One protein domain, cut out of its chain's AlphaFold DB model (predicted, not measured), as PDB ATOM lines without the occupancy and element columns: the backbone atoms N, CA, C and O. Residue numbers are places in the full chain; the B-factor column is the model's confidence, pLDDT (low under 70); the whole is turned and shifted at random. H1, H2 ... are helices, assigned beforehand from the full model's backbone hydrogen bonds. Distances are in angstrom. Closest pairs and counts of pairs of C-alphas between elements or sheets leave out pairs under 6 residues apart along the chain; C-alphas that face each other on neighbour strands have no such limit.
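What this domain is: This is residues 6 to 95 of the 400 residues of the protein "Peptidase_M56 domain-containing protein" of Acidobacteria bacterium (UniProt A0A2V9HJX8). A long helix, H2, makes a loose V with H3, the two meeting near the end of H2 and the start of H3, while H1 folds back beside the first part of H2 and H4 folds back along H3, packing on its first part with residues 85 to 89 and lying off to one face of the V. The two helical hairpins, H1 with H2 and H3 with H4, come near each other around the far end of H2, and the turns at residues 18 to 23 and 67 to 72 stick out. The printed part has 90 residues with four named helices, H1 to H4 in chain order, and no named strand; the class is all helix. It is loose, with a radius of gyration of the C-alphas of 15.4 A, and spans 42 by 40 by 22 A.

How they stand to each other: H1, residues 6 to 18, and H2, residues 23 to 46, form a hairpin, running opposite ways at a shallow tilt of 12 degrees. They touch through residues 12 to 16 and 25 to 29 alone; their closest C-alphas, Glu 16 and Val 25, are 6.2 A apart. H3, residues 51 to 67, is close to H2 but not clearly touching, at a steep tilt of 51 degrees; the closest C-alphas, Leu 45 and Arg 51, are 6.9 A apart. H4, residues 78 to 89, forms a hairpin with H3, opposite ways at a shallow tilt of 18 degrees. They touch through residues 51 to 55 and 85 to 89 alone, closest at the C-alphas of Ala 55 and Ile 85, 6.1 A. H2 and H4 are close but not clearly touching, with the C-alphas of Asp 41 and Ile 88 closest at 7.2 A; their shallow tilt of 34 degrees is only just short of steep. H1 is apart from H3 and H4. In H1, H2 and H3 every O i to N i+4 pair is within hydrogen-bond range; in H4 7 of 8 are.

Where its parts are: H1 begins at C-alpha 6 (173.468, 148.680, 256.646) and is 18.5 A long. H2 is 35.0 A long, H3 24.4 A and H4 17.2 A, ending at C-alpha 89 (157.524, 142.232, 235.228).

The domain as a whole: The farthest C-alphas, Phe 21 and Glu 50, are 43.1 A apart. The printed part has no cut and no long link. The mean pLDDT of the printed part is 73.1; residues 65 to 80 and 91 to 95 are under 70.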
ATOM      1  N   ASN A   6     172.227 149.242 256.099       70.44
ATOM      2  CA  ASN A   6     173.468 148.680 256.646       70.44
ATOM      3  C   ASN A   6     173.456 148.595 258.181       70.44
ATOM      4  O   ASN A   6     174.022 147.663 258.744       70.44
ATOM      5  N   LEU A   7     172.794 149.538 258.861       74.81
ATOM      6  CA  LEU A   7     172.643 149.501 260.317       74.81
ATOM      7  C   LEU A   7     171.669 148.392 260.722       74.81
ATOM      8  O   LEU A   7     171.948 147.651 261.658       74.81
ATOM      9  N   ALA A   8     170.558 148.246 259.994       73.62
ATOM     10  CA  ALA A   8     169.616 147.153 260.216       73.62
ATOM     11  C   ALA A   8     170.281 145.785 259.988       73.62
ATOM     12  O   ALA A   8     170.092 144.876 260.792       73.62
ATOM     13  N   ALA A   9     171.122 145.665 258.955       73.19
ATOM     14  CA  ALA A   9     171.910 144.463 258.702       73.19
ATOM     15  C   ALA A   9     172.921 144.179 259.825       73.19
ATOM     16  O   ALA A   9     173.004 143.048 260.289       73.19
ATOM     17  N   ALA A  10     173.641 145.194 260.315       78.44
ATOM     18  CA  ALA A  10     174.586 145.031 261.421       78.44
ATOM     19  C   ALA A  10     173.894 144.595 262.722       78.44
ATOM     20  O   ALA A  10     174.368 143.686 263.397       78.44
ATOM     21  N   VAL A  11     172.748 145.200 263.050       80.81
ATOM     22  CA  VAL A  11     171.939 144.798 264.211       80.81
ATOM     23  C   VAL A  11     171.443 143.363 264.048       80.81
ATOM     24  O   VAL A  11     171.529 142.585 264.994       80.81
ATOM     25  N   HIS A  12     170.968 142.992 262.858       78.00
ATOM     26  CA  HIS A  12     170.510 141.632 262.607       78.00
ATOM     27  C   HIS A  12     171.640 140.600 262.731       78.00
ATOM     28  O   HIS A  12     171.440 139.600 263.409       78.00
ATOM     29  N   MET A  13     172.843 140.882 262.213       79.12
ATOM     30  CA  MET A  13     174.012 140.003 262.380       79.12
ATOM     31  C   MET A  13     174.390 139.797 263.855       79.12
ATOM     32  O   MET A  13     174.758 138.696 264.256       79.12
ATOM     33  N   VAL A  14     174.281 140.838 264.689       80.19
ATOM     34  CA  VAL A  14     174.515 140.712 266.139       80.19
ATOM     35  C   VAL A  14     173.445 139.830 266.790       80.19
ATOM     36  O   VAL A  14     173.765 138.996 267.635       80.19
ATOM     37  N   VAL A  15     172.180 139.969 266.382       80.19
ATOM     38  CA  VAL A  15     171.079 139.125 266.871       80.19
ATOM     39  C   VAL A  15     171.257 137.671 266.424       80.19
ATOM     40  O   VAL A  15     171.094 136.777 267.249       80.19
ATOM     41  N   GLU A  16     171.646 137.417 265.174       81.00
ATOM     42  CA  GLU A  16     171.990 136.078 264.672       81.00
ATOM     43  C   GLU A  16     173.154 135.459 265.448       81.00
ATOM     44  O   GLU A  16     173.077 134.291 265.815       81.00
ATOM     45  N   ALA A  17     174.195 136.229 265.777       79.00
ATOM     46  CA  ALA A  17     175.324 135.729 266.560       79.00
ATOM     47  C   ALA A  17     174.923 135.343 267.997       79.00
ATOM     48  O   ALA A  17     175.362 134.313 268.510       79.00
ATOM     49  N   ILE A  18     174.072 136.147 268.645       78.38
ATOM     50  CA  ILE A  18     173.621 135.895 270.023       78.38
ATOM     51  C   ILE A  18     172.592 134.754 270.070       78.38
ATOM     52  O   ILE A  18     172.618 133.932 270.987       78.38
ATOM     53  N   PHE A  19     171.700 134.682 269.081       81.19
ATOM     54  CA  PHE A  19     170.557 133.765 269.049       81.19
ATOM     55  C   PHE A  19     170.647 132.734 267.915       81.19
ATOM     56  O   PHE A  19     169.623 132.305 267.380       81.19
ATOM     57  N   TRP A  20     171.861 132.298 267.568       84.94
ATOM     58  CA  TRP A  20     172.136 131.397 266.437       84.94
ATOM     59  C   TRP A  20     171.357 130.070 266.492       84.94
ATOM     60  O   TRP A  20     171.100 129.450 265.464       84.94
ATOM     61  N   PHE A  21     170.942 129.637 267.684       79.44
ATOM     62  CA  PHE A  21     170.179 128.408 267.907       79.44
ATOM     63  C   PHE A  21     168.661 128.566 267.691       79.44
ATOM     64  O   PHE A  21     167.930 127.578 267.744       79.44
ATOM     65  N   HIS A  22     168.157 129.786 267.467       70.38
ATOM     66  CA  HIS A  22     166.723 130.050 267.395       70.38
ATOM     67  C   HIS A  22     166.219 130.111 265.936       70.38
ATOM     68  O   HIS A  22     166.543 131.057 265.212       70.38
ATOM     69  N   PRO A  23     165.349 129.184 265.481       77.06
ATOM     70  CA  PRO A  23     164.949 129.080 264.071       77.06
ATOM     71  C   PRO A  23     164.214 130.321 263.537       77.06
ATOM     72  O   PRO A  23     164.337 130.652 262.359       77.06
ATOM     73  N   LEU A  24     163.494 131.061 264.394       74.81
ATOM     74  CA  LEU A  24     162.847 132.318 263.982       74.81
ATOM     75  C   LEU A  24     163.841 133.414 263.581       74.81
ATOM     76  O   LEU A  24     163.478 134.274 262.784       74.81
ATOM     77  N   VAL A  25     165.068 133.412 264.111       78.56
ATOM     78  CA  VAL A  25     166.056 134.455 263.799       78.56
ATOM     79  C   VAL A  25     166.539 134.299 262.360       78.56
ATOM     80  O   VAL A  25     166.467 135.259 261.599       78.56
ATOM     81  N   TRP A  26     166.859 133.069 261.953       76.31
ATOM     82  CA  TRP A  26     167.173 132.722 260.564       76.31
ATOM     83  C   TRP A  26     166.016 133.019 259.602       76.31
ATOM     84  O   TRP A  26     166.225 133.550 258.511       76.31
ATOM     85  N   TRP A  27     164.775 132.727 260.010       80.62
ATOM     86  CA  TRP A  27     163.590 133.058 259.214       80.62
ATOM     87  C   TRP A  27     163.423 134.575 259.026       80.62
ATOM     88  O   TRP A  27     163.144 135.037 257.917       80.62
ATOM     89  N   MET A  28     163.634 135.364 260.085       77.00
ATOM     90  CA  MET A  28     163.609 136.827 260.002       77.00
ATOM     91  C   MET A  28     164.728 137.367 259.107       77.00
ATOM     92  O   MET A  28     164.477 138.304 258.350       77.00
ATOM     93  N   GLY A  29     165.922 136.770 259.145       76.44
ATOM     94  CA  GLY A  29     167.044 137.149 258.283       76.44
ATOM     95  C   GLY A  29     166.762 136.929 256.809       76.44
ATOM     96  O   GLY A  29     166.881 137.862 256.010       76.44
ATOM     97  N   ALA A  30     166.258 135.744 256.460       76.19
ATOM     98  CA  ALA A  30     165.807 135.448 255.103       76.19
ATOM     99  C   ALA A  30     164.731 136.443 254.630       76.19
ATOM    100  O   ALA A  30     164.781 136.938 253.502       76.19
ATOM    101  N   ARG A  31     163.785 136.803 255.510       78.56
ATOM    102  CA  ARG A  31     162.721 137.752 255.166       78.56
ATOM    103  C   ARG A  31     163.227 139.185 254.994       78.56
ATOM    104  O   ARG A  31     162.762 139.884 254.096       78.56
ATOM    105  N   LEU A  32     164.168 139.627 255.827       75.38
ATOM    106  CA  LEU A  32     164.797 140.944 255.710       75.38
ATOM    107  C   LEU A  32     165.584 141.073 254.404       75.38
ATOM    108  O   LEU A  32     165.522 142.123 253.766       75.38
ATOM    109  N   LEU A  33     166.290 140.020 253.991       73.38
ATOM    110  CA  LEU A  33     167.027 140.010 252.730       73.38
ATOM    111  C   LEU A  33     166.083 140.127 251.521       73.38
ATOM    112  O   LEU A  33     166.317 140.971 250.656       73.38
ATOM    113  N   GLU A  34     164.970 139.381 251.511       73.69
ATOM    114  CA  GLU A  34     163.963 139.458 250.437       73.69
ATOM    115  C   GLU A  34     163.362 140.873 250.312       73.69
ATOM    116  O   GLU A  34     163.210 141.397 249.208       73.69
ATOM    117  N   GLU A  35     163.042 141.529 251.434       74.50
ATOM    118  CA  GLU A  35     162.499 142.896 251.412       74.50
ATOM    119  C   GLU A  35     163.548 143.942 250.987       74.50
ATOM    120  O   GLU A  35     163.189 144.958 250.388       74.50
ATOM    121  N   ARG A  36     164.845 143.700 251.236       74.00
ATOM    122  CA  ARG A  36     165.929 144.573 250.749       74.00
ATOM    123  C   ARG A  36     166.079 144.501 249.237       74.00
ATOM    124  O   ARG A  36     166.136 145.548 248.598       74.00
ATOM    125  N   GLU A  37     166.122 143.296 248.669       77.31
ATOM    126  CA  GLU A  37     166.171 143.128 247.211       77.31
ATOM    127  C   GLU A  37     164.962 143.782 246.548       77.31
ATOM    128  O   GLU A  37     165.105 144.519 245.575       77.31
ATOM    129  N   ARG A  38     163.782 143.608 247.150       74.38
ATOM    130  CA  ARG A  38     162.547 144.227 246.677       74.38
ATOM    131  C   ARG A  38     162.603 145.754 246.685       74.38
ATOM    132  O   ARG A  38     162.165 146.373 245.722       74.38
ATOM    133  N   ALA A  39     163.109 146.354 247.761       74.94
ATOM    134  CA  ALA A  39     163.234 147.804 247.857       74.94
ATOM    135  C   ALA A  39     164.227 148.361 246.821       74.94
ATOM    136  O   ALA A  39     163.966 149.415 246.250       74.94
ATOM    137  N   CYS A  40     165.326 147.645 246.555       75.25
ATOM    138  CA  CYS A  40     166.278 148.005 245.504       75.25
ATOM    139  C   CYS A  40     165.648 147.927 244.108       75.25
ATOM    140  O   CYS A  40     165.801 148.864 243.327       75.25
ATOM    141  N   ASP A  41     164.922 146.846 243.804       81.81
ATOM    142  CA  ASP A  41     164.235 146.684 242.517       81.81
ATOM    143  C   ASP A  41     163.213 147.811 242.295       81.81
ATOM    144  O   ASP A  41     163.162 148.411 241.225       81.81
ATOM    145  N   GLU A  42     162.417 148.133 243.320       78.50
ATOM    146  CA  GLU A  42     161.414 149.203 243.267       78.50
ATOM    147  C   GLU A  42     162.054 150.578 243.043       78.50
ATOM    148  O   GLU A  42     161.559 151.345 242.221       78.50
ATOM    149  N   GLU A  43     163.186 150.873 243.689       78.81
ATOM    150  CA  GLU A  43     163.899 152.144 243.513       78.81
ATOM    151  C   GLU A  43     164.466 152.291 242.089       78.81
ATOM    152  O   GLU A  43     164.342 153.355 241.484       78.81
ATOM    153  N   VAL A  44     165.032 151.226 241.507       80.06
ATOM    154  CA  VAL A  44     165.556 151.247 240.124       80.06
ATOM    155  C   VAL A  44     164.439 151.462 239.098       80.06
ATOM    156  O   VAL A  44     164.629 152.174 238.104       80.06
ATOM    157  N   LEU A  45     163.264 150.882 239.348       80.19
ATOM    158  CA  LEU A  45     162.078 151.099 238.523       80.19
ATOM    159  C   LEU A  45     161.486 152.504 238.718       80.19
ATOM    160  O   LEU A  45     161.081 153.122 237.734       80.19
ATOM    161  N   GLU A  46     161.479 153.043 239.944       77.69
ATOM    162  CA  GLU A  46     161.075 154.432 240.224       77.69
ATOM    163  C   GLU A  46     162.001 155.454 239.536       77.69
ATOM    164  O   GLU A  46     161.538 156.520 239.133       77.69
ATOM    165  N   MET A  47     163.285 155.127 239.334       78.19
ATOM    166  CA  MET A  47     164.235 155.963 238.582       78.19
ATOM    167  C   MET A  47     164.011 155.955 237.055       78.19
ATOM    168  O   MET A  47     164.724 156.657 236.339       78.19
ATOM    169  N   GLY A  48     163.018 155.211 236.551       73.38
ATOM    170  CA  GLY A  48     162.585 155.263 235.149       73.38
ATOM    171  C   GLY A  48     163.252 154.249 234.214       73.38
ATOM    172  O   GLY A  48     163.182 154.416 232.999       73.38
ATOM    173  N   SER A  49     163.889 153.202 234.748       78.38
ATOM    174  CA  SER A  49     164.469 152.133 233.923       78.38
ATOM    175  C   SER A  49     163.376 151.263 233.297       78.38
ATOM    176  O   SER A  49     162.429 150.856 233.975       78.38
ATOM    177  N   GLU A  50     163.516 150.912 232.016       81.69
ATOM    178  CA  GLU A  50     162.608 149.957 231.377       81.69
ATOM    179  C   GLU A  50     162.730 148.575 232.035       81.69
ATOM    180  O   GLU A  50     163.817 148.008 232.163       81.69
ATOM    181  N   ARG A  51     161.590 148.009 232.449       81.38
ATOM    182  CA  ARG A  51     161.522 146.762 233.236       81.38
ATOM    183  C   ARG A  51     162.193 145.584 232.543       81.38
ATOM    184  O   ARG A  51     162.853 144.789 233.204       81.38
ATOM    185  N   GLN A  52     162.023 145.491 231.222       82.31
ATOM    186  CA  GLN A  52     162.621 144.442 230.397       82.31
ATOM    187  C   GLN A  52     164.147 144.546 230.410       82.31
ATOM    188  O   GLN A  52     164.817 143.575 230.745       82.31
ATOM    189  N   VAL A  53     164.683 145.744 230.169       84.75
ATOM    190  CA  VAL A  53     166.128 146.009 230.187       84.75
ATOM    191  C   VAL A  53     166.724 145.707 231.565       84.75
ATOM    192  O   VAL A  53     167.780 145.081 231.670       84.75
ATOM    193  N   TYR A  54     166.028 146.085 232.640       86.44
ATOM    194  CA  TYR A  54     166.474 145.792 233.999       86.44
ATOM    195  C   TYR A  54     166.461 144.287 234.314       86.44
ATOM    196  O   TYR A  54     167.467 143.748 234.780       86.44
ATOM    197  N   ALA A  55     165.368 143.584 234.005       85.25
ATOM    198  CA  ALA A  55     165.263 142.140 234.206       85.25
ATOM    199  C   ALA A  55     166.327 141.366 233.405       85.25
ATOM    200  O   ALA A  55     166.964 140.461 233.946       85.25
ATOM    201  N   GLU A  56     166.577 141.759 232.153       85.62
ATOM    202  CA  GLU A  56     167.644 141.191 231.321       85.62
ATOM    203  C   GLU A  56     169.034 141.445 231.908       85.62
ATOM    204  O   GLU A  56     169.880 140.551 231.887       85.62
ATOM    205  N   SER A  57     169.279 142.633 232.468       84.12
ATOM    206  CA  SER A  57     170.566 142.949 233.097       84.12
ATOM    207  C   SER A  57     170.842 142.080 234.331       84.12
ATOM    208  O   SER A  57     171.965 141.600 234.502       84.12
ATOM    209  N   ILE A  58     169.816 141.800 235.147       84.62
ATOM    210  CA  ILE A  58     169.923 140.886 236.292       84.62
ATOM    211  C   ILE A  58     170.221 139.468 235.799       84.62
ATOM    212  O   ILE A  58     171.142 138.835 236.308       84.62
ATOM    213  N   LEU A  59     169.488 138.987 234.789       83.38
ATOM    214  CA  LEU A  59     169.684 137.644 234.238       83.38
ATOM    215  C   LEU A  59     171.086 137.462 233.649       83.38
ATOM    216  O   LEU A  59     171.746 136.491 234.004       83.38
ATOM    217  N   LYS A  60     171.577 138.419 232.852       83.06
ATOM    218  CA  LYS A  60     172.948 138.395 232.306       83.06
ATOM    219  C   LYS A  60     174.013 138.424 233.399       83.06
ATOM    220  O   LYS A  60     175.030 137.749 233.292       83.06
ATOM    221  N   THR A  61     173.782 139.187 234.467       81.50
ATOM    222  CA  THR A  61     174.705 139.226 235.613       81.50
ATOM    223  C   THR A  61     174.720 137.884 236.345       81.50
ATOM    224  O   THR A  61     175.785 137.385 236.694       81.50
ATOM    225  N   CYS A  62     173.554 137.267 236.555       76.25
ATOM    226  CA  CYS A  62     173.456 135.941 237.163       76.25
ATOM    227  C   CYS A  62     174.095 134.851 236.291       76.25
ATOM    228  O   CYS A  62     174.796 134.003 236.831       76.25
ATOM    229  N   GLU A  63     173.886 134.891 234.975       78.62
ATOM    230  CA  GLU A  63     174.518 133.991 234.000       78.62
ATOM    231  C   GLU A  63     176.046 134.079 234.095       78.62
ATOM    232  O   GLU A  63     176.704 133.075 234.359       78.62
ATOM    233  N   PHE A  64     176.596 135.298 234.058       76.19
ATOM    234  CA  PHE A  64     178.030 135.540 234.231       76.19
ATOM    235  C   PHE A  64     178.574 135.023 235.577       76.19
ATOM    236  O   PHE A  64     179.663 134.453 235.640       76.19
ATOM    237  N   CYS A  65     177.819 135.190 236.667       66.56
ATOM    238  CA  CYS A  65     178.214 134.702 237.990       66.56
ATOM    239  C   CYS A  65     178.196 133.170 238.110       66.56
ATOM    240  O   CYS A  65     178.966 132.627 238.898       66.56
ATOM    241  N   VAL A  66     177.325 132.477 237.368       68.25
ATOM    242  CA  VAL A  66     177.247 131.005 237.356       68.25
ATOM    243  C   VAL A  66     178.322 130.396 236.450       68.25
ATOM    244  O   VAL A  66     178.834 129.321 236.757       68.25
ATOM    245  N   GLU A  67     178.697 131.077 235.367       68.44
ATOM    246  CA  GLU A  67     179.769 130.641 234.460       68.44
ATOM    247  C   GLU A  67     181.182 130.869 235.029       68.44
ATOM    248  O   GLU A  67     182.141 130.215 234.611       68.44
ATOM    249  N   ALA A  68     181.335 131.764 236.010       58.69
ATOM    250  CA  ALA A  68     182.610 131.999 236.678       58.69
ATOM    251  C   ALA A  68     182.969 130.846 237.652       58.69
ATOM    252  O   ALA A  68     182.165 130.493 238.514       58.69
ATOM    253  N   PRO A  69     184.202 130.293 237.623       49.31
ATOM    254  CA  PRO A  69     184.604 129.125 238.421       49.31
ATOM    255  C   PRO A  69     184.916 129.458 239.895       49.31
ATOM    256  O   PRO A  69     185.778 128.836 240.519       49.31
ATOM    257  N   LEU A  70     184.253 130.459 240.476       51.81
ATOM    258  CA  LEU A  70     184.464 130.864 241.865       51.81
ATOM    259  C   LEU A  70     183.494 130.111 242.778       51.81
ATOM    260  O   LEU A  70     182.331 130.473 242.944       51.81
ATOM    261  N   ALA A  71     184.004 129.055 243.406       47.31
ATOM    262  CA  ALA A  71     183.282 128.209 244.348       47.31
ATOM    263  C   ALA A  71     183.050 128.900 245.707       47.31
ATOM    264  O   ALA A  71     183.558 128.418 246.707       47.31
ATOM    265  N   CYS A  72     182.347 130.037 245.765       45.97
ATOM    266  CA  CYS A  72     181.941 130.695 247.021       45.97
ATOM    267  C   CYS A  72     180.866 131.778 246.779       45.97
ATOM    268  O   CYS A  72     181.081 132.946 247.088       45.97
ATOM    269  N   VAL A  73     179.689 131.424 246.253       45.06
ATOM    270  CA  VAL A  73     178.499 132.293 246.377       45.06
ATOM    271  C   VAL A  73     177.282 131.432 246.716       45.06
ATOM    272  O   VAL A  73     176.546 130.979 245.846       45.06
ATOM    273  N   SER A  74     177.072 131.180 248.010       48.72
ATOM    274  CA  SER A  74     175.786 130.690 248.515       48.72
ATOM    275  C   SER A  74     174.878 131.903 248.682       48.72
ATOM    276  O   SER A  74     175.078 132.701 249.594       48.72
ATOM    277  N   GLY A  75     173.941 132.109 247.760       51.62
ATOM    278  CA  GLY A  75     173.034 133.254 247.862       51.62
ATOM    279  C   GLY A  75     171.907 133.299 246.842       51.62
ATOM    280  O   GLY A  75     170.863 133.865 247.134       51.62
ATOM    281  N   VAL A  76     172.058 132.667 245.675       50.88
ATOM    282  CA  VAL A  76     170.993 132.651 244.663       50.88
ATOM    283  C   VAL A  76     170.393 131.253 244.600       50.88
ATOM    284  O   VAL A  76     170.877 130.390 243.872       50.88
ATOM    285  N   THR A  77     169.329 131.000 245.366       52.06
ATOM    286  CA  THR A  77     168.507 129.816 245.087       52.06
ATOM    287  C   THR A  77     167.695 130.093 243.816       52.06
ATOM    288  O   THR A  77     167.108 131.165 243.654       52.06
ATOM    289  N   GLY A  78     167.655 129.150 242.870       51.06
ATOM    290  CA  GLY A  78     166.971 129.357 241.581       51.06
ATOM    291  C   GLY A  78     165.465 129.664 241.701       51.06
ATOM    292  O   GLY A  78     164.870 130.239 240.787       51.06
ATOM    293  N   ALA A  79     164.845 129.326 242.839       53.84
ATOM    294  CA  ALA A  79     163.442 129.619 243.127       53.84
ATOM    295  C   ALA A  79     163.184 131.110 243.427       53.84
ATOM    296  O   ALA A  79     162.105 131.616 243.093       53.84
ATOM    297  N   ASP A  80     164.169 131.817 243.990       65.81
ATOM    298  CA  ASP A  80     164.060 133.236 244.343       65.81
ATOM    299  C   ASP A  80     164.225 134.135 243.112       65.81
ATOM    300  O   ASP A  80     163.434 135.061 242.915       65.81
ATOM    301  N   LEU A  81     165.146 133.790 242.200       74.69
ATOM    302  CA  LEU A  81     165.382 134.551 240.965       74.69
ATOM    303  C   LEU A  81     164.153 134.552 240.046       74.69
ATOM    304  O   LEU A  81     163.696 135.610 239.615       74.69
ATOM    305  N   LYS A  82     163.551 133.379 239.795       78.31
ATOM    306  CA  LYS A  82     162.321 133.280 238.989       78.31
ATOM    307  C   LYS A  82     161.195 134.125 239.587       78.31
ATOM    308  O   LYS A  82     160.498 134.835 238.861       78.31
ATOM    309  N   ARG A  83     161.011 134.059 240.910       74.75
ATOM    310  CA  ARG A  83     159.975 134.820 241.624       74.75
ATOM    311  C   ARG A  83     160.230 136.328 241.535       74.75
ATOM    312  O   ARG A  83     159.272 137.079 241.349       74.75
ATOM    313  N   ARG A  84     161.492 136.754 241.618       80.62
ATOM    314  CA  ARG A  84     161.922 138.153 241.497       80.62
ATOM    315  C   ARG A  84     161.678 138.712 240.095       80.62
ATOM    316  O   ARG A  84     161.000 139.728 239.976       80.62
ATOM    317  N   ILE A  85     162.094 138.007 239.039       82.75
ATOM    318  CA  ILE A  85     161.873 138.435 237.643       82.75
ATOM    319  C   ILE A  85     160.379 138.530 237.312       82.75
ATOM    320  O   ILE A  85     159.926 139.541 236.779       82.75
ATOM    321  N   VAL A  86     159.582 137.524 237.695       82.00
ATOM    322  CA  VAL A  86     158.122 137.568 237.507       82.00
ATOM    323  C   VAL A  86     157.514 138.779 238.218       82.00
ATOM    324  O   VAL A  86     156.629 139.429 237.666       82.00
ATOM    325  N   ARG A  87     157.991 139.119 239.422       74.44
ATOM    326  CA  ARG A  87     157.489 140.251 240.215       74.44
ATOM    327  C   ARG A  87     157.873 141.611 239.612       74.44
ATOM    328  O   ARG A  87     157.006 142.475 239.537       74.44
ATOM    329  N   ILE A  88     159.108 141.776 239.130       80.69
ATOM    330  CA  ILE A  88     159.567 142.981 238.402       80.69
ATOM    331  C   ILE A  88     158.690 143.232 237.164       80.69
ATOM    332  O   ILE A  88     158.319 144.370 236.875       80.69
ATOM    333  N   MET A  89     158.304 142.162 236.466       78.31
ATOM    334  CA  MET A  89     157.524 142.232 235.228       78.31
ATOM    335  C   MET A  89     156.012 142.437 235.426       78.31
ATOM    336  O   MET A  89     155.330 142.784 234.467       78.31
ATOM    337  N   SER A  90     155.461 142.228 236.631       72.50
ATOM    338  CA  SER A  90     154.004 142.111 236.857       72.50
ATOM    339  C   SER A  90     153.327 143.307 237.546       72.50
ATOM    340  O   SER A  90     152.261 143.139 238.133       72.50
ATOM    341  N   GLU A  91     153.909 144.508 237.452       61.91
ATOM    342  CA  GLU A  91     153.312 145.794 237.871       61.91
ATOM    343  C   GLU A  91     152.507 145.736 239.187       61.91
ATOM    344  O   GLU A  91     151.292 145.908 239.240       61.91
ATOM    345  N   ARG A  92     153.206 145.499 240.300       55.41
ATOM    346  CA  ARG A  92     152.659 145.753 241.640       55.41
ATOM    347  C   ARG A  92     153.678 146.485 242.495       55.41
ATOM    348  O   ARG A  92     154.382 145.871 243.296       55.41
ATOM    349  N   VAL A  93     153.721 147.806 242.326       55.06
ATOM    350  CA  VAL A  93     154.252 148.717 243.348       55.06
ATOM    351  C   VAL A  93     153.453 148.440 244.620       55.06
ATOM    352  O   VAL A  93     152.219 148.466 244.604       55.06
ATOM    353  N   ALA A  94     154.130 148.045 245.693       58.03
ATOM    354  CA  ALA A  94     153.445 147.690 246.926       58.03
ATOM    355  C   ALA A  94     152.858 148.966 247.544       58.03
ATOM    356  O   ALA A  94     153.566 149.953 247.733       58.03
ATOM    357  N   GLU A  95     151.564 148.964 247.875       58.28
ATOM    358  CA  GLU A  95     150.946 150.102 248.554       58.28
ATOM    359  C   GLU A  95     151.720 150.445 249.837       58.28
ATOM    360  O   GLU A  95     151.925 149.599 250.715       58.28
TER     361      GLU A  95